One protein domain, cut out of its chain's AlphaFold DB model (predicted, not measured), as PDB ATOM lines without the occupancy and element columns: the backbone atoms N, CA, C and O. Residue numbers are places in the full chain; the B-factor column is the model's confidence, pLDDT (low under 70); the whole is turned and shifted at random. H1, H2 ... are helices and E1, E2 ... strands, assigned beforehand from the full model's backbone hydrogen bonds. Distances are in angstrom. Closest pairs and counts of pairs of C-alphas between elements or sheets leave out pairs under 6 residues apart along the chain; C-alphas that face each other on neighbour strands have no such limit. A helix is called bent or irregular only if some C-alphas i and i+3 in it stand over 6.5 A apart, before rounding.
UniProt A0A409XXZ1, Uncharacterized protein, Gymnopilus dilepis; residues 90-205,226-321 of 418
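AT A GLANCE: This is residues 90 to 205 and 226 to 321 of the 418 residues of an uncharacterized protein of Gymnopilus dilepis (UniProt A0A409XXZ1). A strongly twisted antiparallel sheet of six strands runs through the middle, with the long bent strand E4 joining E2, E3 and E5. The hairpin of H2 and H3 meets H6 beside one rim of the sheet, while H1, H4 and H5 lie farther out, and residues 228 to 233, of which 231 to 233 belong to H4, stick out. The printed part has 212 residues with six helices and six strands, in the order H1 H2 H3 E1 E2 E3 E4 H4 E5 E6 H5 H6; the class is mixed, helices and strands, with only 85 residues in named elements. It is compact, with a radius of gyration of the C-alphas of 17.5 A and spans of 50 by 45 by 29 A.

HOW THE PARTS SIT: Start at H1, residues 90 to 99, which touches no helix and is not on the sheet. Next, H2, residues 106 to 116, and H3, residues 124 to 132, form a helical hairpin: they touch, closest at the C-alphas of Arg 106 and Leu 131, 5.6 A, at a shallow tilt of 32 degrees, only just short of steep, opposite ways. H2 only grazes the sheet, with its residues 112 to 116. E1, residues 149 to 151, and E2, residues 166 to 168, are an antiparallel hairpin; look for N 151 and O 166, 2.7 A apart and within hydrogen-bond range. E3, residues 177 to 181, and E4, residues 191 to 200, are another, with N 178 and O 194 at 2.8 A. E2 is also antiparallel to E4, with N 167 and O 199 at 2.8 A; E2 and E3 lie on one side of E4. On the other side is E5, residues 243 to 248, antiparallel, with N 195 and O 247 at 2.8 A. E6, residues 259 to 263, makes a hairpin with E5, with N 244 and O 262 at 2.8 A. H4, residues 231 to 239, and H5, residues 275 to 279, are not on the sheet. H6, residues 288 to 296, only grazes it, and touches H3 only at their ends, at the C-alphas of Phe 126 and Trp 288, 6.0 A. In all six helices every O i to N i+4 pair is within hydrogen-bond range.

IN THESE COORDINATES: Find C-alpha 90 at (7.229, -31.021, 19.879); H1 runs 14.3 A from there. H2 and E5 each span 15.8 A. E4 starts at (49.244, -32.210, 16.494), bends by 71 degrees at residue 197 and ends 23.5 A away. H6 spans 12.4 A and ends at C-alpha 296, (19.969, -21.657, 20.518).

THE WHOLE: The C-alphas farthest apart are those of Glu 107 and Ala 229, 53.4 A. Residues 206 to 225 are not printed, and C-alphas 205 and 226 are 26.6 A apart across this cut. The links H3 to E1, E1 to E2 and E6 to H5 are long. Mean pLDDT of the printed part is 74.9; look for values under 70 in, among others, residues 152 to 164, 263 to 284 and 300 to 321.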
ATOM      1  N   LYS A  90       7.926 -29.809  19.406       77.50
ATOM      2  CA  LYS A  90       7.229 -31.021  19.879       77.50
ATOM      3  C   LYS A  90       7.997 -32.298  19.521       77.50
ATOM      4  O   LYS A  90       7.978 -33.240  20.315       77.50
ATOM      5  N   LEU A  91       8.655 -32.343  18.363       75.38
ATOM      6  CA  LEU A  91       9.414 -33.508  17.904       75.38
ATOM      7  C   LEU A  91      10.675 -33.678  18.746       75.38
ATOM      8  O   LEU A  91      10.919 -34.757  19.277       75.38
ATOM      9  N   THR A  92      11.392 -32.583  18.968       75.94
ATOM     10  CA  THR A  92      12.534 -32.485  19.885       75.94
ATOM     11  C   THR A  92      12.175 -32.952  21.302       75.94
ATOM     12  O   THR A  92      12.915 -33.739  21.894       75.94
ATOM     13  N   ARG A  93      11.017 -32.557  21.851       81.62
ATOM     14  CA  ARG A  93      10.562 -33.049  23.168       81.62
ATOM     15  C   ARG A  93      10.277 -34.551  23.187       81.62
ATOM     16  O   ARG A  93      10.689 -35.234  24.120       81.62
ATOM     17  N   ARG A  94       9.587 -35.072  22.165       82.94
ATOM     18  CA  ARG A  94       9.317 -36.518  22.034       82.94
ATOM     19  C   ARG A  94      10.605 -37.320  21.896       82.94
ATOM     20  O   ARG A  94      10.726 -38.382  22.498       82.94
ATOM     21  N   TYR A  95      11.558 -36.800  21.129       81.88
ATOM     22  CA  TYR A  95      12.867 -37.410  20.961       81.88
ATOM     23  C   TYR A  95      13.591 -37.528  22.305       81.88
ATOM     24  O   TYR A  95      13.988 -38.626  22.684       81.88
ATOM     25  N   LEU A  96      13.678 -36.440  23.076       84.06
ATOM     26  CA  LEU A  96      14.286 -36.498  24.407       84.06
ATOM     27  C   LEU A  96      13.619 -37.515  25.318       84.06
ATOM     28  O   LEU A  96      14.310 -38.322  25.927       84.06
ATOM     29  N   ALA A  97      12.289 -37.479  25.399       87.12
ATOM     30  CA  ALA A  97      11.542 -38.385  26.263       87.12
ATOM     31  C   ALA A  97      11.832 -39.861  25.943       87.12
ATOM     32  O   ALA A  97      11.722 -40.709  26.819       87.12
ATOM     33  N   ARG A  98      12.201 -40.162  24.693       88.62
ATOM     34  CA  ARG A  98      12.506 -41.517  24.232       88.62
ATOM     35  C   ARG A  98      13.980 -41.903  24.366       88.62
ATOM     36  O   ARG A  98      14.264 -43.081  24.555       88.62
ATOM     37  N   PHE A  99      14.903 -40.963  24.179       88.94
ATOM     38  CA  PHE A  99      16.316 -41.277  23.938       88.94
ATOM     39  C   PHE A  99      17.288 -40.683  24.953       88.94
ATOM     40  O   PHE A  99      18.467 -41.029  24.919       88.94
ATOM     41  N   LEU A 100      16.840 -39.787  25.830       91.19
ATOM     42  CA  LEU A 100      17.707 -39.230  26.856       91.19
ATOM     43  C   LEU A 100      18.083 -40.314  27.870       91.19
ATOM     44  O   LEU A 100      17.211 -40.873  28.532       91.19
ATOM     45  N   ASN A 101      19.380 -40.589  28.015       93.38
ATOM     46  CA  ASN A 101      19.859 -41.468  29.070       93.38
ATOM     47  C   ASN A 101      19.879 -40.706  30.404       93.38
ATOM     48  O   ASN A 101      20.706 -39.816  30.610       93.38
ATOM     49  N   HIS A 102      18.960 -41.058  31.302       90.94
ATOM     50  CA  HIS A 102      18.882 -40.483  32.646       90.94
ATOM     51  C   HIS A 102      19.994 -40.977  33.583       90.94
ATOM     52  O   HIS A 102      20.295 -40.296  34.556       90.94
ATOM     53  N   GLU A 103      20.624 -42.106  33.260       94.19
ATOM     54  CA  GLU A 103      21.732 -42.720  34.003       94.19
ATOM     55  C   GLU A 103      23.093 -42.388  33.367       94.19
ATOM     56  O   GLU A 103      24.071 -43.110  33.531       94.19
ATOM     57  N   PHE A 104      23.166 -41.318  32.571       95.19
ATOM     58  CA  PHE A 104      24.424 -40.878  31.978       95.19
ATOM     59  C   PHE A 104      25.388 -40.388  33.067       95.19
ATOM     60  O   PHE A 104      25.157 -39.340  33.674       95.19
ATOM     61  N   ASP A 105      26.475 -41.134  33.273       97.06
ATOM     62  CA  ASP A 105      27.546 -40.775  34.199       97.06
ATOM     63  C   ASP A 105      28.389 -39.622  33.629       97.06
ATOM     64  O   ASP A 105      29.237 -39.789  32.746       97.06
ATOM     65  N   ARG A 106      28.097 -38.419  34.125       96.62
ATOM     66  CA  ARG A 106      28.735 -37.168  33.704       96.62
ATOM     67  C   ARG A 106      30.183 -37.075  34.181       96.62
ATOM     68  O   ARG A 106      31.004 -36.490  33.478       96.62
ATOM     69  N   GLU A 107      30.489 -37.622  35.356       97.69
ATOM     70  CA  GLU A 107      31.828 -37.556  35.943       97.69
ATOM     71  C   GLU A 107      32.767 -38.508  35.217       97.69
ATOM     72  O   GLU A 107      33.828 -38.079  34.770       97.69
ATOM     73  N   ALA A 108      32.339 -39.756  34.996       97.38
ATOM     74  CA  ALA A 108      33.107 -40.718  34.210       97.38
ATOM     75  C   ALA A 108      33.394 -40.189  32.797       97.38
ATOM     76  O   ALA A 108      34.510 -40.324  32.302       97.38
ATOM     77  N   TYR A 109      32.423 -39.520  32.167       97.69
ATOM     78  CA  TYR A 109      32.616 -38.912  30.849       97.69
ATOM     79  C   TYR A 109      33.710 -37.835  30.834       97.69
ATOM     80  O   TYR A 109      34.529 -37.799  29.917       97.69
ATOM     81  N   ILE A 110      33.725 -36.949  31.835       97.94
ATOM     82  CA  ILE A 110      34.759 -35.914  31.949       97.94
ATOM     83  C   ILE A 110      36.112 -36.531  32.305       97.94
ATOM     84  O   ILE A 110      37.114 -36.132  31.719       97.94
ATOM     85  N   ASN A 111      36.147 -37.512  33.206       97.69
ATOM     86  CA  ASN A 111      37.382 -38.194  33.589       97.69
ATOM     87  C   ASN A 111      38.030 -38.876  32.380       97.69
ATOM     88  O   ASN A 111      39.215 -38.677  32.151       97.69
ATOM     89  N   GLU A 112      37.252 -39.557  31.539       97.56
ATOM     90  CA  GLU A 112      37.751 -40.191  30.312       97.56
ATOM     91  C   GLU A 112      38.351 -39.172  29.321       97.56
ATOM     92  O   GLU A 112      39.343 -39.452  28.647       97.56
ATOM     93  N   LEU A 113      37.773 -37.968  29.223       96.69
ATOM     94  CA  LEU A 113      38.331 -36.885  28.404       96.69
ATOM     95  C   LEU A 113      39.636 -36.333  28.990       96.69
ATOM     96  O   LEU A 113      40.573 -36.060  28.243       96.69
ATOM     97  N   VAL A 114      39.702 -36.178  30.314       97.12
ATOM     98  CA  VAL A 114      40.909 -35.725  31.023       97.12
ATOM     99  C   VAL A 114      42.019 -36.773  30.929       97.12
ATOM    100  O   VAL A 114      43.168 -36.414  30.705       97.12
ATOM    101  N   GLU A 115      41.700 -38.064  31.021       97.06
ATOM    102  CA  GLU A 115      42.664 -39.156  30.837       97.06
ATOM    103  C   GLU A 115      43.259 -39.168  29.423       97.06
ATOM    104  O   GLU A 115      44.447 -39.445  29.252       97.06
ATOM    105  N   GLN A 116      42.463 -38.814  28.408       95.50
ATOM    106  CA  GLN A 116      42.939 -38.659  27.029       95.50
ATOM    107  C   GLN A 116      43.740 -37.367  26.795       95.50
ATOM    108  O   GLN A 116      44.499 -37.308  25.827       95.50
ATOM    109  N   ASN A 117      43.584 -36.347  27.645       95.94
ATOM    110  CA  ASN A 117      44.307 -35.075  27.566       95.94
ATOM    111  C   ASN A 117      44.825 -34.623  28.945       95.94
ATOM    112  O   ASN A 117      44.343 -33.631  29.492       95.94
ATOM    113  N   PRO A 118      45.800 -35.332  29.540       96.12
ATOM    114  CA  PRO A 118      46.186 -35.117  30.937       96.12
ATOM    115  C   PRO A 118      46.936 -33.803  31.185       96.12
ATOM    116  O   PRO A 118      47.043 -33.382  32.333       96.12
ATOM    117  N   ILE A 119      47.486 -33.182  30.135       94.06
ATOM    118  CA  ILE A 119      48.276 -31.948  30.244       94.06
ATOM    119  C   ILE A 119      47.341 -30.740  30.345       94.06
ATOM    120  O   ILE A 119      47.388 -30.017  31.337       94.06
ATOM    121  N   ASP A 120      46.463 -30.562  29.357       95.00
ATOM    122  CA  ASP A 120      45.601 -29.374  29.271       95.00
ATOM    123  C   ASP A 120      44.196 -29.615  29.845       95.00
ATOM    124  O   ASP A 120      43.466 -28.679  30.179       95.00
ATOM    125  N   GLY A 121      43.793 -30.880  29.978       96.06
ATOM    126  CA  GLY A 121      42.479 -31.265  30.469       96.06
ATOM    127  C   GLY A 121      41.353 -30.873  29.512       96.06
ATOM    128  O   GLY A 121      41.406 -31.102  28.302       96.06
ATOM    129  N   VAL A 122      40.279 -30.331  30.084       97.00
ATOM    130  CA  VAL A 122      39.052 -29.961  29.372       97.00
ATOM    131  C   VAL A 122      38.701 -28.512  29.722       97.00
ATOM    132  O   VAL A 122      38.713 -28.184  30.911       97.00
ATOM    133  N   PRO A 123      38.335 -27.668  28.736       97.12
ATOM    134  CA  PRO A 123      37.892 -26.299  28.965       97.12
ATOM    135  C   PRO A 123      36.813 -26.216  30.039       97.12
ATOM    136  O   PRO A 123      35.863 -27.012  30.056       97.12
ATOM    137  N   GLU A 124      36.955 -25.242  30.932       97.31
ATOM    138  CA  GLU A 124      36.126 -25.128  32.126       97.31
ATOM    139  C   GLU A 124      34.639 -24.997  31.769       97.31
ATOM    140  O   GLU A 124      33.802 -25.721  32.308       97.31
ATOM    141  N   GLU A 125      34.297 -24.159  30.795       97.50
ATOM    142  CA  GLU A 125      32.925 -23.959  30.330       97.50
ATOM    143  C   GLU A 125      32.273 -25.254  29.848       97.50
ATOM    144  O   GLU A 125      31.106 -25.522  30.157       97.50
ATOM    145  N   PHE A 126      33.022 -26.070  29.104       97.62
ATOM    146  CA  PHE A 126      32.543 -27.363  28.626       97.62
ATOM    147  C   PHE A 126      32.356 -28.335  29.794       97.62
ATOM    148  O   PHE A 126      31.318 -28.993  29.887       97.62
ATOM    149  N   ARG A 127      33.314 -28.380  30.728       97.88
ATOM    150  CA  ARG A 127      33.237 -29.214  31.933       97.88
ATOM    151  C   ARG A 127      32.013 -28.872  32.785       97.88
ATOM    152  O   ARG A 127      31.228 -29.766  33.100       97.88
ATOM    153  N   PHE A 128      31.811 -27.598  33.123       98.06
ATOM    154  CA  PHE A 128      30.643 -27.145  33.890       98.06
ATOM    155  C   PHE A 128      29.334 -27.437  33.158       98.06
ATOM    156  O   PHE A 128      28.359 -27.847  33.786       98.06
ATOM    157  N   TRP A 129      29.306 -27.276  31.835       97.44
ATOM    158  CA  TRP A 129      28.132 -27.625  31.044       97.44
ATOM    159  C   TRP A 129      27.803 -29.122  31.133       97.44
ATOM    160  O   TRP A 129      26.664 -29.467  31.428       97.44
ATOM    161  N   VAL A 130      28.766 -30.031  30.958       97.19
ATOM    162  CA  VAL A 130      28.485 -31.475  31.079       97.19
ATOM    163  C   VAL A 130      28.031 -31.844  32.494       97.19
ATOM    164  O   VAL A 130      27.078 -32.609  32.646       97.19
ATOM    165  N   LEU A 131      28.692 -31.307  33.522       97.56
ATOM    166  CA  LEU A 131      28.444 -31.683  34.915       97.56
ATOM    167  C   LEU A 131      27.142 -31.093  35.470       97.56
ATOM    168  O   LEU A 131      26.378 -31.810  36.115       97.56
ATOM    169  N   GLU A 132      26.851 -29.820  35.202       96.94
ATOM    170  CA  GLU A 132      25.788 -29.079  35.896       96.94
ATOM    171  C   GLU A 132      24.578 -28.741  35.014       96.94
ATOM    172  O   GLU A 132      23.502 -28.449  35.539       96.94
ATOM    173  N   TRP A 133      24.698 -28.778  33.683       96.00
ATOM    174  CA  TRP A 133      23.589 -28.386  32.812       96.00
ATOM    175  C   TRP A 133      22.416 -29.374  32.911       96.00
ATOM    176  O   TRP A 133      22.627 -30.595  32.873       96.00
ATOM    177  N   PRO A 134      21.154 -28.915  32.995       93.94
ATOM    178  CA  PRO A 134      20.020 -29.829  33.034       93.94
ATOM    179  C   PRO A 134      19.888 -30.603  31.718       93.94
ATOM    180  O   PRO A 134      19.673 -30.020  30.657       93.94
ATOM    181  N   ALA A 135      19.927 -31.938  31.777       89.94
ATOM    182  CA  ALA A 135      19.909 -32.800  30.585       89.94
ATOM    183  C   ALA A 135      18.660 -32.600  29.695       89.94
ATOM    184  O   ALA A 135      18.678 -32.867  28.495       89.94
ATOM    185  N   LYS A 136      17.561 -32.112  30.284       87.88
ATOM    186  CA  LYS A 136      16.301 -31.809  29.587       87.88
ATOM    187  C   LYS A 136      16.360 -30.516  28.761       87.88
ATOM    188  O   LYS A 136      15.496 -30.312  27.914       87.88
ATOM    189  N   LEU A 137      17.353 -29.657  28.996       86.62
ATOM    190  CA  LEU A 137      17.541 -28.361  28.336       86.62
ATOM    191  C   LEU A 137      18.616 -28.421  27.245       86.62
ATOM    192  O   LEU A 137      19.448 -27.530  27.121       86.62
ATOM    193  N   TYR A 138      18.652 -29.496  26.469       77.06
ATOM    194  CA  TYR A 138      19.618 -29.622  25.380       77.06
ATOM    195  C   TYR A 138      19.417 -28.579  24.268       77.06
ATOM    196  O   TYR A 138      18.316 -28.076  24.043       77.06
ATOM    197  N   ILE A 139      20.495 -28.308  23.536       85.25
ATOM    198  CA  ILE A 139      20.528 -27.330  22.448       85.25
ATOM    199  C   ILE A 139      20.804 -28.096  21.152       85.25
ATOM    200  O   ILE A 139      21.847 -28.727  21.010       85.25
ATOM    201  N   ASN A 140      19.854 -28.102  20.215       78.44
ATOM    202  CA  ASN A 140      19.994 -28.663  18.859       78.44
ATOM    203  C   ASN A 140      20.493 -30.120  18.764       78.44
ATOM    204  O   ASN A 140      21.179 -30.484  17.808       78.44
ATOM    205  N   GLY A 141      20.141 -30.990  19.715       81.31
ATOM    206  CA  GLY A 141      20.623 -32.383  19.709       81.31
ATOM    207  C   GLY A 141      22.024 -32.576  20.288       81.31
ATOM    208  O   GLY A 141      22.534 -33.692  20.236       81.31
ATOM    209  N   ILE A 142      22.625 -31.525  20.850       88.62
ATOM    210  CA  ILE A 142      23.967 -31.526  21.429       88.62
ATOM    211  C   ILE A 142      23.847 -31.834  22.924       88.62
ATOM    212  O   ILE A 142      23.530 -30.964  23.732       88.62
ATOM    213  N   TRP A 143      24.048 -33.099  23.282       93.50
ATOM    214  CA  TRP A 143      24.186 -33.562  24.667       93.50
ATOM    215  C   TRP A 143      24.892 -34.931  24.674       93.50
ATOM    216  O   TRP A 143      24.517 -35.784  23.864       93.50
ATOM    217  N   PRO A 144      25.893 -35.180  25.539       95.00
ATOM    218  CA  PRO A 144      26.617 -36.455  25.563       95.00
ATOM    219  C   PRO A 144      25.773 -37.639  26.064       95.00
ATOM    220  O   PRO A 144      26.005 -38.774  25.664       95.00
ATOM    221  N   GLY A 145      24.732 -37.387  26.865       93.44
ATOM    222  CA  GLY A 145      23.780 -38.417  27.307       93.44
ATOM    223  C   GLY A 145      22.708 -38.794  26.273       93.44
ATOM    224  O   GLY A 145      21.739 -39.469  26.615       93.44
ATOM    225  N   LEU A 146      22.820 -38.321  25.029       91.81
ATOM    226  CA  LEU A 146      21.984 -38.770  23.910       91.81
ATOM    227  C   LEU A 146      22.633 -39.970  23.203       91.81
ATOM    228  O   LEU A 146      23.819 -40.221  23.387       91.81
ATOM    229  N   PRO A 147      21.897 -40.733  22.380       89.75
ATOM    230  CA  PRO A 147      22.487 -41.837  21.639       89.75
ATOM    231  C   PRO A 147      23.313 -41.327  20.452       89.75
ATOM    232  O   PRO A 147      22.928 -40.378  19.761       89.75
ATOM    233  N   PHE A 148      24.417 -42.024  20.166       87.62
ATOM    234  CA  PHE A 148      25.261 -41.778  18.993       87.62
ATOM    235  C   PHE A 148      24.515 -42.173  17.709       87.62
ATOM    236  O   PHE A 148      24.563 -43.316  17.257       87.62
ATOM    237  N   THR A 149      23.754 -41.232  17.158       80.06
ATOM    238  CA  THR A 149      22.835 -41.445  16.033       80.06
ATOM    239  C   THR A 149      23.023 -40.365  14.982       80.06
ATOM    240  O   THR A 149      23.467 -39.256  15.290       80.06
ATOM    241  N   ALA A 150      22.722 -40.711  13.730       77.25
ATOM    242  CA  ALA A 150      22.580 -39.715  12.682       77.25
ATOM    243  C   ALA A 150      21.188 -39.097  12.835       77.25
ATOM    244  O   ALA A 150      20.181 -39.789  12.689       77.25
ATOM    245  N   CYS A 151      21.150 -37.819  13.182       72.56
ATOM    246  CA  CYS A 151      19.935 -37.040  13.189       72.56
ATOM    247  C   CYS A 151      19.673 -36.501  11.787       72.56
ATOM    248  O   CYS A 151      20.552 -35.872  11.196       72.56
ATOM    249  N   LEU A 152      18.474 -36.742  11.261       67.56
ATOM    250  CA  LEU A 152      18.068 -36.243   9.943       67.56
ATOM    251  C   LEU A 152      17.040 -35.102  10.019       67.56
ATOM    252  O   LEU A 152      16.336 -34.821   9.050       67.56
ATOM    253  N   MET A 153      16.928 -34.442  11.174       60.41
ATOM    254  CA  MET A 153      15.996 -33.329  11.345       60.41
ATOM    255  C   MET A 153      16.526 -32.046  10.691       60.41
ATOM    256  O   MET A 153      17.719 -31.749  10.731       60.41
ATOM    257  N   ASP A 154      15.611 -31.286  10.087       56.25
ATOM    258  CA  ASP A 154      15.893 -29.990   9.470       56.25
ATOM    259  C   ASP A 154      16.026 -28.896  10.545       56.25
ATOM    260  O   ASP A 154      15.112 -28.662  11.340       56.25
ATOM    261  N   THR A 155      17.171 -28.212  10.561       54.03
ATOM    262  CA  THR A 155      17.475 -27.101  11.475       54.03
ATOM    263  C   THR A 155      16.936 -25.763  11.042       54.03
ATOM    264  O   THR A 155      16.760 -24.878  11.875       54.03
ATOM    265  N   ASN A 156      16.744 -25.560   9.746       47.41
ATOM    266  CA  ASN A 156      16.490 -24.234   9.205       47.41
ATOM    267  C   ASN A 156      14.993 -23.924   9.183       47.41
ATOM    268  O   ASN A 156      14.623 -22.774   9.414       47.41
ATOM    269  N   ALA A 157      14.133 -24.942   9.041       43.53
ATOM    270  CA  ALA A 157      12.685 -24.804   9.228       43.53
ATOM    271  C   ALA A 157      12.300 -24.247  10.610       43.53
ATOM    272  O   ALA A 157      11.202 -23.724  10.787       43.53
ATOM    273  N   THR A 158      13.200 -24.335  11.590       46.69
ATOM    274  CA  THR A 158      12.969 -23.839  12.947       46.69
ATOM    275  C   THR A 158      13.929 -22.719  13.341       46.69
ATOM    276  O   THR A 158      14.087 -22.421  14.525       46.69
ATOM    277  N   GLY A 159      14.582 -22.084  12.359       50.97
ATOM    278  CA  GLY A 159      15.497 -20.969  12.592       50.97
ATOM    279  C   GLY A 159      16.644 -21.349  13.521       50.97
ATOM    280  O   GLY A 159      16.963 -20.576  14.415       50.97
ATOM    281  N   GLY A 160      17.185 -22.563  13.380       52.53
ATOM    282  CA  GLY A 160      18.260 -23.129  14.192       52.53
ATOM    283  C   GLY A 160      17.835 -23.637  15.568       52.53
ATOM    284  O   GLY A 160      18.691 -23.760  16.430       52.53
ATOM    285  N   SER A 161      16.546 -23.906  15.795       46.75
ATOM    286  CA  SER A 161      16.033 -24.373  17.091       46.75
ATOM    287  C   SER A 161      15.708 -25.864  17.191       46.75
ATOM    288  O   SER A 161      15.323 -26.352  18.254       46.75
ATOM    289  N   SER A 162      15.869 -26.596  16.090       54.31
ATOM    290  CA  SER A 162      15.682 -28.044  16.018       54.31
ATOM    291  C   SER A 162      17.014 -28.765  15.900       54.31
ATOM    292  O   SER A 162      18.074 -28.164  15.715       54.31
ATOM    293  N   ARG A 163      16.958 -30.090  16.059       59.62
ATOM    294  CA  ARG A 163      18.130 -30.962  15.983       59.62
ATOM    295  C   ARG A 163      18.867 -30.758  14.663       59.62
ATOM    296  O   ARG A 163      18.236 -30.685  13.613       59.62
ATOM    297  N   ARG A 164      20.200 -30.681  14.742       67.38
ATOM    298  CA  ARG A 164      21.052 -30.632  13.555       67.38
ATOM    299  C   ARG A 164      20.883 -31.863  12.691       67.38
ATOM    300  O   ARG A 164      20.822 -32.972  13.208       67.38
ATOM    301  N   TYR A 165      20.898 -31.654  11.382       75.69
ATOM    302  CA  TYR A 165      21.220 -32.726  10.465       75.69
ATOM    303  C   TYR A 165      22.693 -33.116  10.670       75.69
ATOM    304  O   TYR A 165      23.585 -32.259  10.698       75.69
ATOM    305  N   GLY A 166      22.956 -34.405  10.854       83.88
ATOM    306  CA  GLY A 166      24.296 -34.934  11.077       83.88
ATOM    307  C   GLY A 166      24.419 -35.813  12.313       83.88
ATOM    308  O   GLY A 166      23.461 -36.429  12.764       83.88
ATOM    309  N   LYS A 167      25.628 -35.916  12.848       88.44
ATOM    310  CA  LYS A 167      26.002 -36.873  13.890       88.44
ATOM    311  C   LYS A 167      26.507 -36.127  15.118       88.44
ATOM    312  O   LYS A 167      27.435 -35.330  15.006       88.44
ATOM    313  N   ASN A 168      25.932 -36.428  16.281       91.06
ATOM    314  CA  ASN A 168      26.396 -35.918  17.572       91.06
ATOM    315  C   ASN A 168      27.587 -36.748  18.065       91.06
ATOM    316  O   ASN A 168      27.381 -37.834  18.598       91.06
ATOM    317  N   TYR A 169      28.815 -36.258  17.912       92.88
ATOM    318  CA  TYR A 169      30.008 -36.981  18.364       92.88
ATOM    319  C   TYR A 169      30.229 -36.899  19.877       92.88
ATOM    320  O   TYR A 169      30.880 -37.785  20.427       92.88
ATOM    321  N   LEU A 170      29.578 -35.963  20.579       93.94
ATOM    322  CA  LEU A 170      29.596 -35.942  22.048       93.94
ATOM    323  C   LEU A 170      28.981 -37.205  22.659       93.94
ATOM    324  O   LEU A 170      29.354 -37.597  23.758       93.94
ATOM    325  N   ALA A 171      28.033 -37.823  21.951       93.94
ATOM    326  CA  ALA A 171      27.337 -39.040  22.361       93.94
ATOM    327  C   ALA A 171      28.145 -40.334  22.127       93.94
ATOM    328  O   ALA A 171      27.654 -41.439  22.396       93.94
ATOM    329  N   ALA A 172      29.357 -40.229  21.569       92.31
ATOM    330  CA  ALA A 172      30.268 -41.359  21.478       92.31
ATOM    331  C   ALA A 172      30.665 -41.819  22.890       92.31
ATOM    332  O   ALA A 172      30.931 -41.006  23.772       92.31
ATOM    333  N   GLN A 173      30.661 -43.134  23.104       89.06
ATOM    334  CA  GLN A 173      31.016 -43.752  24.379       89.06
ATOM    335  C   GLN A 173      32.035 -44.874  24.120       89.06
ATOM    336  O   GLN A 173      31.678 -45.838  23.430       89.06
ATOM    337  N   PRO A 174      33.275 -44.757  24.634       88.69
ATOM    338  CA  PRO A 174      33.821 -43.571  25.313       88.69
ATOM    339  C   PRO A 174      33.926 -42.355  24.366       88.69
ATOM    340  O   PRO A 174      33.974 -42.546  23.142       88.69
ATOM    341  N   PRO A 175      33.944 -41.110  24.888       91.81
ATOM    342  CA  PRO A 175      34.324 -39.955  24.080       91.81
ATOM    343  C   PRO A 175      35.723 -40.178  23.495       91.81
ATOM    344  O   PRO A 175      36.543 -40.874  24.084       91.81
ATOM    345  N   THR A 176      35.997 -39.649  22.304       92.94
ATOM    346  CA  THR A 176      37.285 -39.861  21.624       92.94
ATOM    347  C   THR A 176      37.867 -38.530  21.188       92.94
ATOM    348  O   THR A 176      37.242 -37.806  20.408       92.94
ATOM    349  N   LEU A 177      39.074 -38.230  21.663       92.62
ATOM    350  CA  LEU A 177      39.858 -37.098  21.188       92.62
ATOM    351  C   LEU A 177      40.524 -37.425  19.855       92.62
ATOM    352  O   LEU A 177      40.988 -38.539  19.614       92.62
ATOM    353  N   SER A 178      40.544 -36.441  18.967       89.69
ATOM    354  CA  SER A 178      41.233 -36.526  17.686       89.69
ATOM    355  C   SER A 178      42.505 -35.699  17.751       89.69
ATOM    356  O   SER A 178      42.474 -34.539  18.151       89.69
ATOM    357  N   LEU A 179      43.618 -36.294  17.332       87.19
ATOM    358  CA  LEU A 179      44.867 -35.573  17.127       87.19
ATOM    359  C   LEU A 179      44.861 -35.001  15.718       87.19
ATOM    360  O   LEU A 179      44.893 -35.735  14.729       87.19
ATOM    361  N   VAL A 180      44.776 -33.682  15.639       83.00
ATOM    362  CA  VAL A 180      44.599 -32.970  14.384       83.00
ATOM    363  C   VAL A 180      45.901 -32.277  14.022       83.00
ATOM    364  O   VAL A 180      46.470 -31.552  14.830       83.00
ATOM    365  N   TRP A 181      46.399 -32.520  12.811       76.69
ATOM    366  CA  TRP A 181      47.693 -31.989  12.399       76.69
ATOM    367  C   TRP A 181      47.668 -30.455  12.294       76.69
ATOM    368  O   TRP A 181      46.891 -29.895  11.521       76.69
ATOM    369  N   ASN A 182      48.549 -29.797  13.046       70.94
ATOM    370  CA  ASN A 182      48.728 -28.355  13.104       70.94
ATOM    371  C   ASN A 182      50.204 -27.989  12.819       70.94
ATOM    372  O   ASN A 182      51.050 -28.059  13.712       70.94
ATOM    373  N   PRO A 183      50.551 -27.597  11.577       64.31
ATOM    374  CA  PRO A 183      51.921 -27.262  11.179       64.31
ATOM    375  C   PRO A 183      52.506 -26.003  11.826       64.31
ATOM    376  O   PRO A 183      53.691 -25.745  11.621       64.31
ATOM    377  N   TYR A 184      51.701 -25.217  12.541       64.31
ATOM    378  CA  TYR A 184      52.105 -23.929  13.114       64.31
ATOM    379  C   TYR A 184      52.444 -24.014  14.596       64.31
ATOM    380  O   TYR A 184      52.934 -23.032  15.153       64.31
ATOM    381  N   LEU A 185      52.231 -25.175  15.216       65.00
ATOM    382  CA  LEU A 185      52.791 -25.443  16.530       65.00
ATOM    383  C   LEU A 185      54.318 -25.399  16.430       65.00
ATOM    384  O   LEU A 185      54.932 -26.025  15.565       65.00
ATOM    385  N   THR A 186      54.929 -24.613  17.310       58.66
ATOM    386  CA  THR A 186      56.386 -24.430  17.391       58.66
ATOM    387  C   THR A 186      57.086 -25.638  18.014       58.66
ATOM    388  O   THR A 186      58.303 -25.782  17.890       58.66
ATOM    389  N   ARG A 187      56.323 -26.525  18.662       59.00
ATOM    390  CA  ARG A 187      56.798 -27.749  19.305       59.00
ATOM    391  C   ARG A 187      56.911 -28.897  18.293       59.00
ATOM    392  O   ARG A 187      56.197 -28.944  17.297       59.00
ATOM    393  N   GLY A 188      57.834 -29.829  18.544       58.88
ATOM    394  CA  GLY A 188      58.162 -30.941  17.635       58.88
ATOM    395  C   GLY A 188      56.984 -31.856  17.263       58.88
ATOM    396  O   GLY A 188      57.033 -32.495  16.211       58.88
ATOM    397  N   ASP A 189      55.914 -31.858  18.061       63.94
ATOM    398  CA  ASP A 189      54.676 -32.578  17.784       63.94
ATOM    399  C   ASP A 189      53.656 -31.648  17.121       63.94
ATOM    400  O   ASP A 189      53.035 -30.792  17.743       63.94
ATOM    401  N   LYS A 190      53.475 -31.827  15.811       76.19
ATOM    402  CA  LYS A 190      52.582 -31.013  14.973       76.19
ATOM    403  C   LYS A 190      51.113 -31.420  15.110       76.19
ATOM    404  O   LYS A 190      50.433 -31.509  14.092       76.19
ATOM    405  N   TYR A 191      50.625 -31.757  16.301       84.44
ATOM    406  CA  TYR A 191      49.244 -32.210  16.494       84.44
ATOM    407  C   TYR A 191      48.574 -31.484  17.658       84.44
ATOM    408  O   TYR A 191      49.075 -31.526  18.773       84.44
ATOM    409  N   SER A 192      47.411 -30.889  17.396       86.75
ATOM    410  CA  SER A 192      46.542 -30.288  18.408       86.75
ATOM    411  C   SER A 192      45.444 -31.286  18.806       86.75
ATOM    412  O   SER A 192      44.760 -31.817  17.917       86.75
ATOM    413  N   PRO A 193      45.231 -31.567  20.104       92.06
ATOM    414  CA  PRO A 193      44.078 -32.337  20.553       92.06
ATOM    415  C   PRO A 193      42.782 -31.548  20.326       92.06
ATOM    416  O   PRO A 193      42.614 -30.410  20.767       92.06
ATOM    417  N   MET A 194      41.835 -32.167  19.627       91.81
ATOM    418  CA  MET A 194      40.530 -31.586  19.326       91.81
ATOM    419  C   MET A 194      39.426 -32.607  19.574       91.81
ATOM    420  O   MET A 194      39.578 -33.802  19.312       91.81
ATOM    421  N   PHE A 195      38.275 -32.130  20.036       94.44
ATOM    422  CA  PHE A 195      37.113 -32.967  20.280       94.44
ATOM    423  C   PHE A 195      36.006 -32.686  19.269       94.44
ATOM    424  O   PHE A 195      35.485 -31.573  19.183       94.44
ATOM    425  N   CYS A 196      35.639 -33.696  18.480       93.12
ATOM    426  CA  CYS A 196      34.555 -33.563  17.515       93.12
ATOM    427  C   CYS A 196      33.217 -33.454  18.255       93.12
ATOM    428  O   CYS A 196      32.818 -34.366  18.976       93.12
ATOM    429  N   ILE A 197      32.505 -32.349  18.057       92.56
ATOM    430  CA  ILE A 197      31.182 -32.111  18.639       92.56
ATOM    431  C   ILE A 197      30.109 -32.652  17.697       92.56
ATOM    432  O   ILE A 197      29.196 -33.374  18.105       92.56
ATOM    433  N   TRP A 198      30.202 -32.277  16.422       90.56
ATOM    434  CA  TRP A 198      29.164 -32.539  15.438       90.56
ATOM    435  C   TRP A 198      29.751 -32.712  14.045       90.56
ATOM    436  O   TRP A 198      30.612 -31.933  13.653       90.56
ATOM    437  N   THR A 199      29.219 -33.642  13.252       87.56
ATOM    438  CA  THR A 199      29.465 -33.640  11.803       87.56
ATOM    439  C   THR A 199      28.154 -33.651  11.032       87.56
ATOM    440  O   THR A 199      27.352 -34.575  11.130       87.56
ATOM    441  N   GLY A 200      27.904 -32.593  10.268       81.88
ATOM    442  CA  GLY A 200      26.887 -32.556   9.231       81.88
ATOM    443  C   GLY A 200      27.522 -33.072   7.954       81.88
ATOM    444  O   GLY A 200      28.334 -32.378   7.362       81.88
ATOM    445  N   ARG A 201      27.193 -34.292   7.540       72.06
ATOM    446  CA  ARG A 201      27.555 -34.808   6.217       72.06
ATOM    447  C   ARG A 201      26.280 -35.014   5.452       72.06
ATOM    448  O   ARG A 201      25.576 -35.979   5.742       72.06
ATOM    449  N   TRP A 202      25.990 -34.126   4.509       61.72
ATOM    450  CA  TRP A 202      24.893 -34.281   3.560       61.72
ATOM    451  C   TRP A 202      25.309 -35.310   2.505       61.72
ATOM    452  O   TRP A 202      25.307 -35.069   1.302       61.72
ATOM    453  N   GLN A 203      25.746 -36.478   2.975       53.06
ATOM    454  CA  GLN A 203      26.196 -37.535   2.106       53.06
ATOM    455  C   GLN A 203      24.977 -38.072   1.366       53.06
ATOM    456  O   GLN A 203      24.060 -38.644   1.957       53.06
ATOM    457  N   GLY A 204      25.034 -37.957   0.041       43.75
ATOM    458  CA  GLY A 204      24.272 -38.737  -0.929       43.75
ATOM    459  C   GLY A 204      24.532 -40.248  -0.841       43.75
ATOM    460  O   GLY A 204      24.567 -40.925  -1.858       43.75
ATOM    461  N   THR A 205      24.668 -40.813   0.366       41.88
ATOM    462  CA  THR A 205      24.408 -42.238   0.621       41.88
ATOM    463  C   THR A 205      22.917 -42.567   0.531       41.88
ATOM    464  O   THR A 205      22.528 -43.709   0.766       41.88
ATOM    465  N   THR A 226      21.563 -19.262 -11.672       59.22
ATOM    466  CA  THR A 226      22.929 -18.758 -11.876       59.22
ATOM    467  C   THR A 226      24.026 -19.758 -11.497       59.22
ATOM    468  O   THR A 226      25.099 -19.749 -12.095       59.22
ATOM    469  N   LEU A 227      23.773 -20.643 -10.530       56.38
ATOM    470  CA  LEU A 227      24.697 -21.689 -10.086       56.38
ATOM    471  C   LEU A 227      24.474 -23.018 -10.823       56.38
ATOM    472  O   LEU A 227      25.405 -23.813 -10.910       56.38
ATOM    473  N   LYS A 228      23.288 -23.259 -11.406       60.56
ATOM    474  CA  LYS A 228      22.991 -24.500 -12.152       60.56
ATOM    475  C   LYS A 228      23.871 -24.681 -13.390       60.56
ATOM    476  O   LYS A 228      24.224 -25.810 -13.722       60.56
ATOM    477  N   ALA A 229      24.253 -23.585 -14.049       65.19
ATOM    478  CA  ALA A 229      25.144 -23.619 -15.209       65.19
ATOM    479  C   ALA A 229      26.572 -24.077 -14.851       65.19
ATOM    480  O   ALA A 229      27.299 -24.576 -15.708       65.19
ATOM    481  N   ASN A 230      26.970 -23.953 -13.581       70.56
ATOM    482  CA  ASN A 230      28.292 -24.324 -13.103       70.56
ATOM    483  C   ASN A 230      28.179 -25.469 -12.086       70.56
ATOM    484  O   ASN A 230      28.029 -25.250 -10.885       70.56
ATOM    485  N   LYS A 231      28.298 -26.712 -12.576       65.38
ATOM    486  CA  LYS A 231      28.264 -27.926 -11.741       65.38
ATOM    487  C   LYS A 231      29.218 -27.856 -10.547       65.38
ATOM    488  O   LYS A 231      28.854 -28.342  -9.483       65.38
ATOM    489  N   LEU A 232      30.394 -27.237 -10.700       59.06
ATOM    490  CA  LEU A 232      31.352 -27.053  -9.609       59.06
ATOM    491  C   LEU A 232      30.809 -26.082  -8.558       59.06
ATOM    492  O   LEU A 232      30.893 -26.368  -7.372       59.06
ATOM    493  N   ALA A 233      30.194 -24.974  -8.973       58.22
ATOM    494  CA  ALA A 233      29.599 -24.011  -8.053       58.22
ATOM    495  C   ALA A 233      28.367 -24.580  -7.324       58.22
ATOM    496  O   ALA A 233      28.203 -24.338  -6.133       58.22
ATOM    497  N   ALA A 234      27.545 -25.392  -7.997       59.28
ATOM    498  CA  ALA A 234      26.453 -26.136  -7.366       59.28
ATOM    499  C   ALA A 234      26.969 -27.202  -6.380       59.28
ATOM    500  O   ALA A 234      26.423 -27.345  -5.287       59.28
ATOM    501  N   HIS A 235      28.055 -27.905  -6.722       59.47
ATOM    502  CA  HIS A 235      28.729 -28.825  -5.802       59.47
ATOM    503  C   HIS A 235      29.273 -28.081  -4.581       59.47
ATOM    504  O   HIS A 235      28.942 -28.433  -3.456       59.47
ATOM    505  N   LEU A 236      30.032 -27.004  -4.788       56.62
ATOM    506  CA  LEU A 236      30.543 -26.164  -3.708       56.62
ATOM    507  C   LEU A 236      29.400 -25.597  -2.856       56.62
ATOM    508  O   LEU A 236      29.551 -25.514  -1.647       56.62
ATOM    509  N   TYR A 237      28.248 -25.274  -3.451       60.00
ATOM    510  CA  TYR A 237      27.045 -24.836  -2.736       60.00
ATOM    511  C   TYR A 237      26.453 -25.913  -1.823       60.00
ATOM    512  O   TYR A 237      26.110 -25.632  -0.679       60.00
ATOM    513  N   ILE A 238      26.381 -27.158  -2.288       60.50
ATOM    514  CA  ILE A 238      25.923 -28.292  -1.476       60.50
ATOM    515  C   ILE A 238      26.909 -28.582  -0.335       60.50
ATOM    516  O   ILE A 238      26.501 -28.810   0.802       60.50
ATOM    517  N   TRP A 239      28.211 -28.504  -0.613       63.34
ATOM    518  CA  TRP A 239      29.270 -28.787   0.358       63.34
ATOM    519  C   TRP A 239      29.369 -27.727   1.457       63.34
ATOM    520  O   TRP A 239      29.905 -28.005   2.524       63.34
ATOM    521  N   GLN A 240      28.786 -26.540   1.263       60.50
ATOM    522  CA  GLN A 240      28.639 -25.560   2.343       60.50
ATOM    523  C   GLN A 240      27.822 -26.127   3.508       60.50
ATOM    524  O   GLN A 240      28.076 -25.784   4.656       60.50
ATOM    525  N   TRP A 241      26.866 -27.015   3.256       61.66
ATOM    526  CA  TRP A 241      26.045 -27.607   4.317       61.66
ATOM    527  C   TRP A 241      26.751 -28.749   5.044       61.66
ATOM    528  O   TRP A 241      26.343 -29.141   6.141       61.66
ATOM    529  N   GLU A 242      27.836 -29.248   4.461       73.38
ATOM    530  CA  GLU A 242      28.699 -30.219   5.091       73.38
ATOM    531  C   GLU A 242      29.682 -29.510   6.026       73.38
ATOM    532  O   GLU A 242      30.582 -28.793   5.588       73.38
ATOM    533  N   CYS A 243      29.516 -29.695   7.333       78.94
ATOM    534  CA  CYS A 243      30.384 -29.071   8.323       78.94
ATOM    535  C   CYS A 243      30.786 -30.028   9.443       78.94
ATOM    536  O   CYS A 243      30.010 -30.875   9.880       78.94
ATOM    537  N   GLU A 244      32.001 -29.857   9.941       85.19
ATOM    538  CA  GLU A 244      32.488 -30.487  11.159       85.19
ATOM    539  C   GLU A 244      32.680 -29.392  12.207       85.19
ATOM    540  O   GLU A 244      33.253 -28.337  11.935       85.19
ATOM    541  N   THR A 245      32.150 -29.622  13.401       88.69
ATOM    542  CA  THR A 245      32.254 -28.710  14.534       88.69
ATOM    543  C   THR A 245      33.150 -29.345  15.581       88.69
ATOM    544  O   THR A 245      32.883 -30.466  16.020       88.69
ATOM    545  N   TRP A 246      34.182 -28.621  15.995       90.50
ATOM    546  CA  TRP A 246      35.247 -29.113  16.857       90.50
ATOM    547  C   TRP A 246      35.458 -28.191  18.056       90.50
ATOM    548  O   TRP A 246      35.400 -26.974  17.913       90.50
ATOM    549  N   LEU A 247      35.721 -28.769  19.224       93.56
ATOM    550  CA  LEU A 247      36.200 -28.067  20.411       93.56
ATOM    551  C   LEU A 247      37.721 -28.215  20.483       93.56
ATOM    552  O   LEU A 247      38.226 -29.338  20.437       93.56
ATOM    553  N   MET A 248      38.445 -27.106  20.588       91.75
ATOM    554  CA  MET A 248      39.898 -27.127  20.745       91.75
ATOM    555  C   MET A 248      40.280 -27.398  22.204       91.75
ATOM    556  O   MET A 248      39.793 -26.715  23.108       91.75
ATOM    557  N   LEU A 249      41.154 -28.383  22.423       93.19
ATOM    558  CA  LEU A 249      41.623 -28.799  23.752       93.19
ATOM    559  C   LEU A 249      43.132 -28.604  23.949       93.19
ATOM    560  O   LEU A 249      43.667 -29.020  24.969       93.19
ATOM    561  N   ASP A 250      43.801 -28.001  22.971       89.31
ATOM    562  CA  ASP A 250      45.229 -27.687  22.995       89.31
ATOM    563  C   ASP A 250      45.476 -26.436  23.845       89.31
ATOM    564  O   ASP A 250      45.106 -25.338  23.427       89.31
ATOM    565  N   GLY A 251      46.041 -26.602  25.042       89.81
ATOM    566  CA  GLY A 251      46.258 -25.518  26.009       89.81
ATOM    567  C   GLY A 251      47.360 -24.539  25.607       89.81
ATOM    568  O   GLY A 251      47.383 -23.410  26.097       89.81
ATOM    569  N   GLU A 252      48.239 -24.929  24.679       85.50
ATOM    570  CA  GLU A 252      49.257 -24.045  24.097       85.50
ATOM    571  C   GLU A 252      48.692 -23.198  22.939       85.50
ATOM    572  O   GLU A 252      49.323 -22.236  22.496       85.50
ATOM    573  N   SER A 253      47.503 -23.541  22.437       83.06
ATOM    574  CA  SER A 253      46.844 -22.839  21.341       83.06
ATOM    575  C   SER A 253      46.045 -21.635  21.836       83.06
ATOM    576  O   SER A 253      45.223 -21.745  22.744       83.06
ATOM    577  N   ASP A 254      46.133 -20.511  21.115       81.12
ATOM    578  CA  ASP A 254      45.243 -19.347  21.294       81.12
ATOM    579  C   ASP A 254      43.754 -19.690  21.097       81.12
ATOM    580  O   ASP A 254      42.868 -18.855  21.319       81.12
ATOM    581  N   TYR A 255      43.457 -20.900  20.613       84.38
ATOM    582  CA  TYR A 255      42.114 -21.412  20.411       84.38
ATOM    583  C   TYR A 255      41.628 -22.344  21.523       84.38
ATOM    584  O   TYR A 255      40.513 -22.836  21.385       84.38
ATOM    585  N   PHE A 256      42.380 -22.593  22.602       91.25
ATOM    586  CA  PHE A 256      41.908 -23.422  23.720       91.25
ATOM    587  C   PHE A 256      40.498 -23.011  24.182       91.25
ATOM    588  O   PHE A 256      40.222 -21.832  24.399       91.25
ATOM    589  N   GLY A 257      39.577 -23.975  24.284       91.19
ATOM    590  CA  GLY A 257      38.186 -23.718  24.681       91.19
ATOM    591  C   GLY A 257      37.284 -23.116  23.600       91.19
ATOM    592  O   GLY A 257      36.063 -23.068  23.783       91.19
ATOM    593  N   LYS A 258      37.837 -22.725  22.447       90.56
ATOM    594  CA  LYS A 258      37.066 -22.205  21.314       90.56
ATOM    595  C   LYS A 258      36.421 -23.331  20.520       90.56
ATOM    596  O   LYS A 258      36.952 -24.442  20.406       90.56
ATOM    597  N   VAL A 259      35.272 -23.013  19.926       89.94
ATOM    598  CA  VAL A 259      34.561 -23.919  19.019       89.94
ATOM    599  C   VAL A 259      34.767 -23.469  17.582       89.94
ATOM    600  O   VAL A 259      34.501 -22.319  17.228       89.94
ATOM    601  N   LEU A 260      35.224 -24.404  16.760       85.75
ATOM    602  CA  LEU A 260      35.616 -24.197  15.376       85.75
ATOM    603  C   LEU A 260      34.640 -24.938  14.462       85.75
ATOM    604  O   LEU A 260      34.323 -26.106  14.697       85.75
ATOM    605  N   GLU A 261      34.157 -24.270  13.418       81.94
ATOM    606  CA  GLU A 261      33.390 -24.902  12.347       81.94
ATOM    607  C   GLU A 261      34.191 -24.909  11.055       81.94
ATOM    608  O   GLU A 261      34.579 -23.860  10.547       81.94
ATOM    609  N   TYR A 262      34.365 -26.097  10.489       74.38
ATOM    610  CA  TYR A 262      35.044 -26.276   9.217       74.38
ATOM    611  C   TYR A 262      34.142 -26.981   8.204       74.38
ATOM    612  O   TYR A 262      33.229 -27.706   8.606       74.38
ATOM    613  N   PRO A 263      34.382 -26.818   6.891       69.25
ATOM    614  CA  PRO A 263      33.840 -27.729   5.887       69.25
ATOM    615  C   PRO A 263      34.202 -29.192   6.201       69.25
ATOM    616  O   PRO A 263      35.200 -29.474   6.866       69.25
ATOM    617  N   VAL A 264      33.407 -30.150   5.726       65.12
ATOM    618  CA  VAL A 264      33.712 -31.577   5.935       65.12
ATOM    619  C   VAL A 264      35.045 -31.979   5.310       65.12
ATOM    620  O   VAL A 264      35.416 -31.511   4.238       65.12
ATOM    621  N   ASN A 265      35.759 -32.876   5.999       61.50
ATOM    622  CA  ASN A 265      37.114 -33.329   5.675       61.50
ATOM    623  C   ASN A 265      38.194 -32.243   5.742       61.50
ATOM    624  O   ASN A 265      39.358 -32.566   5.523       61.50
ATOM    625  N   PHE A 266      37.864 -31.001   6.101       62.88
ATOM    626  CA  PHE A 266      38.860 -29.941   6.248       62.88
ATOM    627  C   PHE A 266      39.906 -30.293   7.314       62.88
ATOM    628  O   PHE A 266      41.088 -29.994   7.159       62.88
ATOM    629  N   ALA A 267      39.495 -31.034   8.352       58.22
ATOM    630  CA  ALA A 267      40.429 -31.539   9.347       58.22
ATOM    631  C   ALA A 267      41.424 -32.579   8.794       58.22
ATOM    632  O   ALA A 267      42.559 -32.687   9.252       58.22
ATOM    633  N   PHE A 268      41.008 -33.322   7.768       58.38
ATOM    634  CA  PHE A 268      41.807 -34.362   7.123       58.38
ATOM    635  C   PHE A 268      42.679 -33.829   5.981       58.38
ATOM    636  O   PHE A 268      43.729 -34.411   5.707       58.38
ATOM    637  N   THR A 269      42.293 -32.726   5.330       59.62
ATOM    638  CA  THR A 269      43.044 -32.137   4.207       59.62
ATOM    639  C   THR A 269      44.297 -31.374   4.633       59.62
ATOM    640  O   THR A 269      45.011 -30.883   3.767       59.62
ATOM    641  N   ARG A 270      44.626 -31.330   5.935       54.28
ATOM    642  CA  ARG A 270      45.840 -30.693   6.489       54.28
ATOM    643  C   ARG A 270      45.896 -29.162   6.344       54.28
ATOM    644  O   ARG A 270      46.908 -28.559   6.683       54.28
ATOM    645  N   GLU A 271      44.822 -28.514   5.900       51.69
ATOM    646  CA  GLU A 271      44.794 -27.062   5.640       51.69
ATOM    647  C   GLU A 271      44.336 -26.209   6.832       51.69
ATOM    648  O   GLU A 271      44.433 -24.983   6.768       51.69
ATOM    649  N   ILE A 272      43.897 -26.846   7.927       51.69
ATOM    650  CA  ILE A 272      43.286 -26.210   9.113       51.69
ATOM    651  C   ILE A 272      44.046 -24.996   9.612       51.69
ATOM    652  O   ILE A 272      43.448 -24.039  10.097       51.69
ATOM    653  N   ALA A 273      45.365 -25.062   9.526       49.84
ATOM    654  CA  ALA A 273      46.205 -24.125  10.220       49.84
ATOM    655  C   ALA A 273      46.896 -23.130   9.292       49.84
ATOM    656  O   ALA A 273      47.640 -22.312   9.817       49.84
ATOM    657  N   THR A 274      46.700 -23.168   7.959       52.22
ATOM    658  CA  THR A 274      47.444 -22.235   7.091       52.22
ATOM    659  C   THR A 274      47.276 -20.803   7.584       52.22
ATOM    660  O   THR A 274      46.162 -20.411   7.912       52.22
ATOM    661  N   LYS A 275      48.359 -20.018   7.687       47.41
ATOM    662  CA  LYS A 275      48.265 -18.628   8.171       47.41
ATOM    663  C   LYS A 275      47.220 -17.854   7.369       47.41
ATOM    664  O   LYS A 275      46.573 -16.997   7.941       47.41
ATOM    665  N   GLU A 276      47.012 -18.172   6.093       49.19
ATOM    666  CA  GLU A 276      45.949 -17.632   5.242       49.19
ATOM    667  C   GLU A 276      44.533 -18.123   5.623       49.19
ATOM    668  O   GLU A 276      43.638 -17.289   5.753       49.19
ATOM    669  N   ALA A 277      44.320 -19.423   5.884       48.69
ATOM    670  CA  ALA A 277      43.046 -19.955   6.405       48.69
ATOM    671  C   ALA A 277      42.773 -19.583   7.877       48.69
ATOM    672  O   ALA A 277      41.631 -19.638   8.318       48.69
ATOM    673  N   ALA A 278      43.811 -19.191   8.619       44.84
ATOM    674  CA  ALA A 278      43.747 -18.609   9.955       44.84
ATOM    675  C   ALA A 278      43.638 -17.066   9.927       44.84
ATOM    676  O   ALA A 278      43.287 -16.461  10.936       44.84
ATOM    677  N   ARG A 279      43.942 -16.418   8.787       39.88
ATOM    678  CA  ARG A 279      43.826 -14.960   8.556       39.88
ATOM    679  C   ARG A 279      42.461 -14.549   8.032       39.88
ATOM    680  O   ARG A 279      42.044 -13.425   8.292       39.88
ATOM    681  N   VAL A 280      41.765 -15.422   7.307       42.06
ATOM    682  CA  VAL A 280      40.302 -15.368   7.302       42.06
ATOM    683  C   VAL A 280      39.938 -15.983   8.641       42.06
ATOM    684  O   VAL A 280      40.185 -17.175   8.790       42.06
ATOM    685  N   PRO A 281      39.483 -15.228   9.655       43.84
ATOM    686  CA  PRO A 281      39.150 -15.851  10.919       43.84
ATOM    687  C   PRO A 281      38.063 -16.862  10.582       43.84
ATOM    688  O   PRO A 281      36.954 -16.469  10.222       43.84
ATOM    689  N   ALA A 282      38.384 -18.160  10.612       50.00
ATOM    690  CA  ALA A 282      37.358 -19.172  10.743       50.00
ATOM    691  C   ALA A 282      36.566 -18.681  11.942       50.00
ATOM    692  O   ALA A 282      37.153 -18.540  13.014       50.00
ATOM    693  N   GLU A 283      35.338 -18.227  11.705       60.53
ATOM    694  CA  GLU A 283      34.545 -17.504  12.685       60.53
ATOM    695  C   GLU A 283      34.359 -18.418  13.892       60.53
ATOM    696  O   GLU A 283      33.498 -19.294  13.941       60.53
ATOM    697  N   CYS A 284      35.299 -18.300  14.819       65.50
ATOM    698  CA  CYS A 284      35.391 -19.155  15.967       65.50
ATOM    699  C   CYS A 284      34.426 -18.580  16.985       65.50
ATOM    700  O   CYS A 284      34.391 -17.366  17.216       65.50
ATOM    701  N   CYS A 285      33.623 -19.446  17.590       75.50
ATOM    702  CA  CYS A 285      32.960 -19.022  18.806       75.50
ATOM    703  C   CYS A 285      34.060 -18.836  19.855       75.50
ATOM    704  O   CYS A 285      34.878 -19.748  20.024       75.50
ATOM    705  N   PRO A 286      34.096 -17.684  20.541       81.88
ATOM    706  CA  PRO A 286      35.159 -17.381  21.489       81.88
ATOM    707  C   PRO A 286      35.180 -18.362  22.662       81.88
ATOM    708  O   PRO A 286      36.231 -18.536  23.262       81.88
ATOM    709  N   ASP A 287      34.061 -19.035  22.945       90.62
ATOM    710  CA  ASP A 287      33.994 -20.148  23.885       90.62
ATOM    711  C   ASP A 287      32.763 -21.048  23.655       90.62
ATOM    712  O   ASP A 287      31.914 -20.816  22.782       90.62
ATOM    713  N   TRP A 288      32.678 -22.095  24.478       94.25
ATOM    714  CA  TRP A 288      31.604 -23.082  24.485       94.25
ATOM    715  C   TRP A 288      30.208 -22.507  24.787       94.25
ATOM    716  O   TRP A 288      29.230 -22.924  24.165       94.25
ATOM    717  N   ILE A 289      30.076 -21.561  25.721       95.69
ATOM    718  CA  ILE A 289      28.765 -21.021  26.118       95.69
ATOM    719  C   ILE A 289      28.219 -20.122  25.013       95.69
ATOM    720  O   ILE A 289      27.044 -20.235  24.664       95.69
ATOM    721  N   GLU A 290      29.061 -19.279  24.414       92.38
ATOM    722  CA  GLU A 290      28.648 -18.459  23.274       92.38
ATOM    723  C   GLU A 290      28.289 -19.330  22.063       92.38
ATOM    724  O   GLU A 290      27.312 -19.055  21.363       92.38
ATOM    725  N   TYR A 291      29.020 -20.427  21.842       91.19
ATOM    726  CA  TYR A 291      28.636 -21.425  20.848       91.19
ATOM    727  C   TYR A 291      27.213 -21.942  21.091       91.19
ATOM    728  O   TYR A 291      26.382 -21.918  20.179       91.19
ATOM    729  N   LEU A 292      26.906 -22.363  22.316       91.88
ATOM    730  CA  LEU A 292      25.573 -22.827  22.694       91.88
ATOM    731  C   LEU A 292      24.496 -21.740  22.532       91.88
ATOM    732  O   LEU A 292      23.411 -22.030  22.026       91.88
ATOM    733  N   GLU A 293      24.789 -20.492  22.901       91.06
ATOM    734  CA  GLU A 293      23.884 -19.351  22.734       91.06
ATOM    735  C   GLU A 293      23.560 -19.088  21.261       91.06
ATOM    736  O   GLU A 293      22.389 -19.051  20.870       91.06
ATOM    737  N   ARG A 294      24.593 -18.950  20.419       86.25
ATOM    738  CA  ARG A 294      24.431 -18.734  18.974       86.25
ATOM    739  C   ARG A 294      23.607 -19.853  18.356       86.25
ATOM    740  O   ARG A 294      22.702 -19.583  17.566       86.25
ATOM    741  N   ARG A 295      23.853 -21.098  18.775       84.50
ATOM    742  CA  ARG A 295      23.056 -22.256  18.362       84.50
ATOM    743  C   ARG A 295      21.609 -22.153  18.788       84.50
ATOM    744  O   ARG A 295      20.747 -22.359  17.944       84.50
ATOM    745  N   TRP A 296      21.338 -21.813  20.043       85.44
ATOM    746  CA  TRP A 296      19.969 -21.657  20.518       85.44
ATOM    747  C   TRP A 296      19.213 -20.583  19.737       85.44
ATOM    748  O   TRP A 296      18.064 -20.799  19.359       85.44
ATOM    749  N   LEU A 297      19.866 -19.456  19.447       84.19
ATOM    750  CA  LEU A 297      19.313 -18.359  18.651       84.19
ATOM    751  C   LEU A 297      19.282 -18.662  17.143       84.19
ATOM    752  O   LEU A 297      18.705 -17.891  16.377       84.19
ATOM    753  N   GLY A 298      19.875 -19.777  16.713       77.44
ATOM    754  CA  GLY A 298      20.049 -20.147  15.311       77.44
ATOM    755  C   GLY A 298      20.851 -19.155  14.489       77.44
ATOM    756  O   GLY A 298      20.691 -19.083  13.272       77.44
ATOM    757  N   LYS A 299      21.716 -18.392  15.152       76.62
ATOM    758  CA  LYS A 299      22.730 -17.602  14.474       76.62
ATOM    759  C   LYS A 299      23.752 -18.586  13.911       76.62
ATOM    760  O   LYS A 299      24.307 -19.407  14.647       76.62
ATOM    761  N   GLY A 300      23.958 -18.538  12.596       66.06
ATOM    762  CA  GLY A 300      25.057 -19.254  11.963       66.06
ATOM    763  C   GLY A 300      26.367 -18.854  12.638       66.06
ATOM    764  O   GLY A 300      26.548 -17.695  13.003       66.06
ATOM    765  N   ILE A 301      27.266 -19.813  12.839       59.31
ATOM    766  CA  ILE A 301      28.549 -19.547  13.505       59.31
ATOM    767  C   ILE A 301      29.530 -18.854  12.550       59.31
ATOM    768  O   ILE A 301      30.566 -18.397  13.000       59.31
ATOM    769  N   CYS A 302      29.179 -18.730  11.265       55.41
ATOM    770  CA  CYS A 302      30.124 -18.468  10.186       55.41
ATOM    771  C   CYS A 302      29.701 -17.411   9.148       55.41
ATOM    772  O   CYS A 302      29.996 -17.603   7.970       55.41
ATOM    773  N   GLY A 303      28.959 -16.357   9.521       49.38
ATOM    774  CA  GLY A 303      28.665 -15.238   8.602       49.38
ATOM    775  C   GLY A 303      27.866 -15.646   7.360       49.38
ATOM    776  O   GLY A 303      27.552 -14.836   6.490       49.38
ATOM    777  N   ARG A 304      27.492 -16.929   7.291       54.44
ATOM    778  CA  ARG A 304      26.569 -17.535   6.350       54.44
ATOM    779  C   ARG A 304      25.189 -17.071   6.765       54.44
ATOM    780  O   ARG A 304      24.416 -17.821   7.359       54.44
ATOM    781  N   GLU A 305      24.899 -15.807   6.493       50.47
ATOM    782  CA  GLU A 305      23.523 -15.360   6.429       50.47
ATOM    783  C   GLU A 305      22.803 -16.307   5.471       50.47
ATOM    784  O   GLU A 305      23.222 -16.513   4.326       50.47
ATOM    785  N   ILE A 306      21.745 -16.945   5.969       48.16
ATOM    786  CA  ILE A 306      20.839 -17.714   5.130       48.16
ATOM    787  C   ILE A 306      20.251 -16.695   4.155       48.16
ATOM    788  O   ILE A 306      19.340 -15.950   4.510       48.16
ATOM    789  N   ARG A 307      20.810 -16.611   2.941       47.00
ATOM    790  CA  ARG A 307      20.251 -15.762   1.888       47.00
ATOM    791  C   ARG A 307      18.782 -16.153   1.722       47.00
ATOM    792  O   ARG A 307      18.465 -17.338   1.585       47.00
ATOM    793  N   SER A 308      17.893 -15.169   1.802       43.34
ATOM    794  CA  SER A 308      16.447 -15.367   1.712       43.34
ATOM    795  C   SER A 308      16.083 -16.153   0.441       43.34
ATOM    796  O   SER A 308      16.570 -15.851  -0.646       43.34
ATOM    797  N   GLY A 309      15.249 -17.194   0.574       41.97
ATOM    798  CA  GLY A 309      14.704 -17.955  -0.565       41.97
ATOM    799  C   GLY A 309      15.103 -19.435  -0.678       41.97
ATOM    800  O   GLY A 309      14.587 -20.126  -1.556       41.97
ATOM    801  N   VAL A 310      15.962 -19.967   0.199       40.53
ATOM    802  CA  VAL A 310      16.274 -21.409   0.207       40.53
ATOM    803  C   VAL A 310      15.097 -22.193   0.797       40.53
ATOM    804  O   VAL A 310      14.762 -22.036   1.968       40.53
ATOM    805  N   THR A 311      14.461 -23.040  -0.019       37.03
ATOM    806  CA  THR A 311      13.413 -23.974   0.431       37.03
ATOM    807  C   THR A 311      14.059 -25.315   0.763       37.03
ATOM    808  O   THR A 311      14.786 -25.868  -0.060       37.03
ATOM    809  N   ILE A 312      13.834 -25.812   1.977       37.50
ATOM    810  CA  ILE A 312      14.606 -26.911   2.571       37.50
ATOM    811  C   ILE A 312      13.701 -28.142   2.706       37.50
ATOM    812  O   ILE A 312      12.510 -27.990   2.998       37.50
ATOM    813  N   PRO A 313      14.213 -29.352   2.417       34.88
ATOM    814  CA  PRO A 313      13.404 -30.564   2.415       34.88
ATOM    815  C   PRO A 313      12.867 -30.917   3.806       34.88
ATOM    816  O   PRO A 313      13.554 -30.801   4.819       34.88
ATOM    817  N   LYS A 314      11.622 -31.401   3.840       39.16
ATOM    818  CA  LYS A 314      10.941 -31.826   5.066       39.16
ATOM    819  C   LYS A 314      11.371 -33.242   5.476       39.16
ATOM    820  O   LYS A 314      11.403 -34.132   4.641       39.16
ATOM    821  N   TRP A 315      11.656 -33.380   6.774       32.81
ATOM    822  CA  TRP A 315      11.729 -34.569   7.647       32.81
ATOM    823  C   TRP A 315      12.130 -35.931   7.037       32.81
ATOM    824  O   TRP A 315      11.423 -36.490   6.207       32.81
ATOM    825  N   SER A 316      13.182 -36.552   7.585       42.34
ATOM    826  CA  SER A 316      13.408 -38.003   7.471       42.34
ATOM    827  C   SER A 316      13.821 -38.620   8.819       42.34
ATOM    828  O   SER A 316      14.196 -37.909   9.752       42.34
ATOM    829  N   GLU A 317      13.643 -39.937   8.952       45.72
ATOM    830  CA  GLU A 317      13.803 -40.711  10.194       45.72
ATOM    831  C   GLU A 317      15.265 -40.839  10.669       45.72
ATOM    832  O   GLU A 317      16.195 -40.832   9.875       45.72
ATOM    833  N   ASP A 318      15.493 -41.017  11.975       40.69
ATOM    834  CA  ASP A 318      16.844 -41.235  12.515       40.69
ATOM    835  C   ASP A 318      17.354 -42.657  12.219       40.69
ATOM    836  O   ASP A 318      16.690 -43.651  12.529       40.69
ATOM    837  N   PHE A 319      18.604 -42.766  11.761       44.06
ATOM    838  CA  PHE A 319      19.293 -44.052  11.653       44.06
ATOM    839  C   PHE A 319      20.212 -44.265  12.856       44.06
ATOM    840  O   PHE A 319      21.135 -43.482  13.125       44.06
ATOM    841  N   ARG A 320      19.993 -45.372  13.583       48.53
ATOM    842  CA  ARG A 320      20.975 -45.844  14.564       48.53
ATOM    843  C   ARG A 320      22.265 -46.163  13.826       48.53
ATOM    844  O   ARG A 320      22.285 -47.024  12.952       48.53
ATOM    845  N   MET A 321      23.342 -45.471  14.184       44.38
ATOM    846  CA  MET A 321      24.647 -45.813  13.644       44.38
ATOM    847  C   MET A 321      25.117 -47.103  14.296       44.38
ATOM    848  O   MET A 321      25.110 -47.228  15.522       44.38
TER     849      MET A 321